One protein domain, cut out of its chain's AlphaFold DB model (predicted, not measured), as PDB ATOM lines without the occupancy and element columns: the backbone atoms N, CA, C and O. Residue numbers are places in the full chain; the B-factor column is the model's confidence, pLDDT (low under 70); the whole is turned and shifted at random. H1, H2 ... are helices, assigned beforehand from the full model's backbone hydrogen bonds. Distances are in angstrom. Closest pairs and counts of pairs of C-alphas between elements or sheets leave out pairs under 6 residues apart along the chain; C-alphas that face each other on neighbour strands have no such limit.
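This is residues 84 to 125 of the 125 residues of an uncharacterized protein of Araneus ventricosus (UniProt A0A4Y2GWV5). Two short helices, H1 and H2, meet near their ends as an L, and a long strand-free stretch, residues 84 to 103, runs out along one side of H1 and folds back into its first turn. The far end of this loop, residues 94 to 100, sticks out beyond H1, at the end away from the corner. The printed part has 42 residues with two named helices, in the order H1, H2, and no named strand; the class is all helix, though under half of the residues, 19 of 42, are in named elements. The whole is loose, with a radius of gyration of the C-alphas of 11.6 A, and elongated, spanning 29 by 19 by 17 A.

H2, residues 115 to 124, is the longest helix by residues. It and H1, residues 104 to 112, only just touch, and only at the corner by their link, with 3 pairs of C-alphas within 8 A. Their closest C-alphas, those of Phe 111 and Leu 117, are 6.4 A apart. Their lines are about perpendicular, at 88 degrees, and their centres are 14.3 A apart. In H1 and H2 every O i to N i+4 pair is within hydrogen-bond range.

H2 measures 14.3 A from C-alpha 115 to C-alpha 124, which is at (403.785, 429.293, 348.676). H1 measures 12.1 A, from C-alpha 104 at (409.964, 440.871, 365.244) to C-alpha 112 at (399.232, 440.065, 359.818). Residues 84 to 103, before H1, hold no named element; their C-alphas lie 7 to 16 A from the mean of all C-alphas.

The two C-alphas farthest apart, those of Ser 94 and Thr 116, are 30.0 A apart. Residues 94 to 100 stand free. The link from H1 to H2, 2 residues, is tight. The printed part has no cut and ends at Arg 125, the chain's last residue. Its mean pLDDT is 91.2, and no printed residue is under 70.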
ATOM      1  N   ASP A  84     400.099 433.901 360.149       92.00
ATOM      2  CA  ASP A  84     398.917 434.749 360.012       92.00
ATOM      3  C   ASP A  84     397.954 434.675 361.207       92.00
ATOM      4  O   ASP A  84     397.216 435.625 361.458       92.00
ATOM      5  N   VAL A  85     397.965 433.568 361.956       90.50
ATOM      6  CA  VAL A  85     397.049 433.343 363.091       90.50
ATOM      7  C   VAL A  85     397.759 433.138 364.427       90.50
ATOM      8  O   VAL A  85     397.102 433.066 365.470       90.50
ATOM      9  N   THR A  86     399.087 433.019 364.433       91.25
ATOM     10  CA  THR A  86     399.852 432.864 365.672       91.25
ATOM     11  C   THR A  86     400.098 434.215 366.340       91.25
ATOM     12  O   THR A  86     400.561 435.163 365.714       91.25
ATOM     13  N   SER A  87     399.819 434.292 367.640       91.50
ATOM     14  CA  SER A  87     400.023 435.501 368.439       91.50
ATOM     15  C   SER A  87     401.437 435.554 369.020       91.50
ATOM     16  O   SER A  87     401.947 434.525 369.471       91.50
ATOM     17  N   PHE A  88     402.051 436.741 369.029       92.44
ATOM     18  CA  PHE A  88     403.436 436.938 369.474       92.44
ATOM     19  C   PHE A  88     403.664 436.512 370.934       92.44
ATOM     20  O   PHE A  88     404.646 435.837 371.230       92.44
ATOM     21  N   ASP A  89     402.718 436.801 371.832       92.62
ATOM     22  CA  ASP A  89     402.771 436.464 373.268       92.62
ATOM     23  C   ASP A  89     402.876 434.958 373.559       92.62
ATOM     24  O   ASP A  89     403.268 434.553 374.653       92.62
ATOM     25  N   LYS A  90     402.533 434.115 372.581       92.06
ATOM     26  CA  LYS A  90     402.612 432.655 372.690       92.06
ATOM     27  C   LYS A  90     403.943 432.090 372.209       92.06
ATOM     28  O   LYS A  90     404.193 430.898 372.395       92.06
ATOM     29  N   LEU A  91     404.776 432.900 371.560       92.06
ATOM     30  CA  LEU A  91     406.040 432.454 370.993       92.06
ATOM     31  C   LEU A  91     407.092 432.330 372.094       92.06
ATOM     32  O   LEU A  91     407.375 433.269 372.832       92.06
ATOM     33  N   ASN A  92     407.724 431.162 372.170       91.88
ATOM     34  CA  ASN A  92     408.949 430.990 372.935       91.88
ATOM     35  C   ASN A  92     410.132 431.206 371.994       91.88
ATOM     36  O   ASN A  92     410.405 430.364 371.132       91.88
ATOM     37  N   LEU A  93     410.801 432.345 372.162       89.62
ATOM     38  CA  LEU A  93     411.885 432.790 371.292       89.62
ATOM     39  C   LEU A  93     413.275 432.674 371.931       89.62
ATOM     40  O   LEU A  93     414.263 432.985 371.284       89.62
ATOM     41  N   SER A  94     413.371 432.140 373.152       86.88
ATOM     42  CA  SER A  94     414.627 432.064 373.927       86.88
ATOM     43  C   SER A  94     415.757 431.259 373.269       86.88
ATOM     44  O   SER A  94     416.912 431.365 373.661       86.88
ATOM     45  N   GLN A  95     415.447 430.419 372.278       84.38
ATOM     46  CA  GLN A  95     416.448 429.676 371.498       84.38
ATOM     47  C   GLN A  95     416.875 430.399 370.210       84.38
ATOM     48  O   GLN A  95     417.696 429.886 369.448       84.38
ATOM     49  N   PHE A  96     416.300 431.570 369.952       86.88
ATOM     50  CA  PHE A  96     416.445 432.344 368.724       86.88
ATOM     51  C   PHE A  96     417.098 433.706 368.968       86.88
ATOM     52  O   PHE A  96     417.097 434.538 368.071       86.88
ATOM     53  N   ASP A  97     417.719 433.918 370.132       84.38
ATOM     54  CA  ASP A  97     418.439 435.157 370.465       84.38
ATOM     55  C   ASP A  97     419.514 435.519 369.419       84.38
ATOM     56  O   ASP A  97     419.820 436.685 369.201       84.38
ATOM     57  N   TRP A  98     420.060 434.520 368.718       90.56
ATOM     58  CA  TRP A  98     421.033 434.697 367.635       90.56
ATOM     59  C   TRP A  98     420.451 435.303 366.347       90.56
ATOM     60  O   TRP A  98     421.218 435.606 365.435       90.56
ATOM     61  N   LEU A  99     419.125 435.427 366.237       88.56
ATOM     62  CA  LEU A  99     418.446 435.986 365.066       88.56
ATOM     63  C   LEU A  99     418.226 437.504 365.142       88.56
ATOM     64  O   LEU A  99     417.696 438.034 364.172       88.56
ATOM     65  N   GLU A 100     418.609 438.180 366.236       87.69
ATOM     66  CA  GLU A 100     418.442 439.644 366.392       87.69
ATOM     67  C   GLU A 100     416.995 440.077 366.059       87.69
ATOM     68  O   GLU A 100     416.702 440.803 365.109       87.69
ATOM     69  N   ILE A 101     416.046 439.506 366.809       88.88
ATOM     70  CA  ILE A 101     414.595 439.594 366.565       88.88
ATOM     71  C   ILE A 101     413.912 440.692 367.390       88.88
ATOM     72  O   ILE A 101     412.733 440.581 367.721       88.88
ATOM     73  N   GLU A 102     414.628 441.762 367.731       90.50
ATOM     74  CA  GLU A 102     414.115 442.841 368.584       90.50
ATOM     75  C   GLU A 102     412.875 443.522 367.986       90.50
ATOM     76  O   GLU A 102     411.971 443.928 368.714       90.50
ATOM     77  N   GLU A 103     412.802 443.612 366.658       93.31
ATOM     78  CA  GLU A 103     411.681 444.225 365.934       93.31
ATOM     79  C   GLU A 103     410.606 443.219 365.505       93.31
ATOM     80  O   GLU A 103     409.619 443.589 364.863       93.31
ATOM     81  N   PHE A 104     410.773 441.936 365.827       92.81
ATOM     82  CA  PHE A 104     409.964 440.871 365.244       92.81
ATOM     83  C   PHE A 104     408.472 440.980 365.589       92.81
ATOM     84  O   PHE A 104     407.632 440.692 364.740       92.81
ATOM     85  N   GLU A 105     408.124 441.459 366.787       94.25
ATOM     86  CA  GLU A 105     406.724 441.708 367.163       94.25
ATOM     87  C   GLU A 105     406.053 442.716 366.219       94.25
ATOM     88  O   GLU A 105     404.962 442.466 365.707       94.25
ATOM     89  N   MET A 106     406.739 443.821 365.920       95.12
ATOM     90  CA  MET A 106     406.244 444.848 365.001       95.12
ATOM     91  C   MET A 106     406.135 444.308 363.573       95.12
ATOM     92  O   MET A 106     405.109 444.486 362.918       95.12
ATOM     93  N   GLN A 107     407.155 443.579 363.113       93.44
ATOM     94  CA  GLN A 107     407.158 442.957 361.784       93.44
ATOM     95  C   GLN A 107     406.021 441.938 361.622       93.44
ATOM     96  O   GLN A 107     405.421 441.837 360.550       93.44
ATOM     97  N   LEU A 108     405.700 441.197 362.685       94.06
ATOM     98  CA  LEU A 108     404.587 440.257 362.689       94.06
ATOM     99  C   LEU A 108     403.239 440.977 362.572       94.06
ATOM    100  O   LEU A 108     402.395 440.554 361.782       94.06
ATOM    101  N   ILE A 109     403.048 442.081 363.296       94.75
ATOM    102  CA  ILE A 109     401.837 442.911 363.201       94.75
ATOM    103  C   ILE A 109     401.660 443.451 361.776       94.75
ATOM    104  O   ILE A 109     400.562 443.369 361.212       94.75
ATOM    105  N   ASP A 110     402.733 443.957 361.168       95.38
ATOM    106  CA  ASP A 110     402.713 444.468 359.796       95.38
ATOM    107  C   ASP A 110     402.354 443.366 358.788       95.38
ATOM    108  O   ASP A 110     401.528 443.571 357.891       95.38
ATOM    109  N   PHE A 111     402.924 442.168 358.959       94.31
ATOM    110  CA  PHE A 111     402.588 441.002 358.146       94.31
ATOM    111  C   PHE A 111     401.107 440.617 358.284       94.31
ATOM    112  O   PHE A 111     400.410 440.494 357.275       94.31
ATOM    113  N   GLN A 112     400.612 440.475 359.518       94.38
ATOM    114  CA  GLN A 112     399.232 440.065 359.818       94.38
ATOM    115  C   GLN A 112     398.190 441.102 359.374       94.38
ATOM    116  O   GLN A 112     397.041 440.761 359.095       94.38
ATOM    117  N   SER A 113     398.596 442.364 359.245       95.06
ATOM    118  CA  SER A 113     397.751 443.441 358.723       95.06
ATOM    119  C   SER A 113     397.670 443.454 357.188       95.06
ATOM    120  O   SER A 113     396.828 444.149 356.614       95.06
ATOM    121  N   SER A 114     398.524 442.690 356.497       95.94
ATOM    122  CA  SER A 114     398.638 442.689 355.037       95.94
ATOM    123  C   SER A 114     398.017 441.443 354.407       95.94
ATOM    124  O   SER A 114     398.657 440.401 354.252       95.94
ATOM    125  N   SER A 115     396.778 441.574 353.927       94.25
ATOM    126  CA  SER A 115     396.072 440.491 353.222       94.25
ATOM    127  C   SER A 115     396.839 439.969 352.001       94.25
ATOM    128  O   SER A 115     396.838 438.769 351.737       94.25
ATOM    129  N   THR A 116     397.551 440.844 351.285       95.31
ATOM    130  CA  THR A 116     398.384 440.463 350.135       95.31
ATOM    131  C   THR A 116     399.568 439.588 350.546       95.31
ATOM    132  O   THR A 116     399.880 438.626 349.845       95.31
ATOM    133  N   LEU A 117     400.255 439.919 351.647       92.69
ATOM    134  CA  LEU A 117     401.395 439.128 352.122       92.69
ATOM    135  C   LEU A 117     400.936 437.779 352.675       92.69
ATOM    136  O   LEU A 117     401.542 436.765 352.339       92.69
ATOM    137  N   ILE A 118     399.836 437.760 353.431       94.19
ATOM    138  CA  ILE A 118     399.211 436.523 353.912       94.19
ATOM    139  C   ILE A 118     398.845 435.618 352.732       94.19
ATOM    140  O   ILE A 118     399.216 434.447 352.714       94.19
ATOM    141  N   GLN A 119     398.171 436.161 351.715       93.31
ATOM    142  CA  GLN A 119     397.755 435.382 350.550       93.31
ATOM    143  C   GLN A 119     398.958 434.797 349.799       93.31
ATOM    144  O   GLN A 119     398.972 433.603 349.506       93.31
ATOM    145  N   LYS A 120     399.999 435.606 349.555       91.88
ATOM    146  CA  LYS A 120     401.248 435.128 348.942       91.88
ATOM    147  C   LYS A 120     401.890 434.013 349.758       91.88
ATOM    148  O   LYS A 120     402.333 433.028 349.183       91.88
ATOM    149  N   PHE A 121     401.928 434.158 351.082       89.75
ATOM    150  CA  PHE A 121     402.489 433.139 351.961       89.75
ATOM    151  C   PHE A 121     401.716 431.817 351.851       89.75
ATOM    152  O   PHE A 121     402.327 430.768 351.650       89.75
ATOM    153  N   ILE A 122     400.379 431.870 351.906       89.19
ATOM    154  CA  ILE A 122     399.504 430.694 351.777       89.19
ATOM    155  C   ILE A 122     399.702 429.995 350.429       89.19
ATOM    156  O   ILE A 122     399.742 428.768 350.389       89.19
ATOM    157  N   GLU A 123     399.850 430.748 349.338       91.38
ATOM    158  CA  GLU A 123     400.092 430.197 347.998       91.38
ATOM    159  C   GLU A 123     401.448 429.491 347.869       91.38
ATOM    160  O   GLU A 123     401.600 428.603 347.031       91.38
ATOM    161  N   THR A 124     402.431 429.870 348.689       84.62
ATOM    162  CA  THR A 124     403.785 429.293 348.676       84.62
ATOM    163  C   THR A 124     404.007 428.152 349.673       84.62
ATOM    164  O   THR A 124     405.096 427.578 349.685       84.62
ATOM    165  N   ARG A 125     403.012 427.835 350.509       76.88
ATOM    166  CA  ARG A 125     403.078 426.789 351.539       76.88
ATOM    167  C   ARG A 125     402.701 425.413 350.994       76.88
ATOM    168  O   ARG A 125     403.419 424.445 351.332       76.88
TER     169      ARG A 125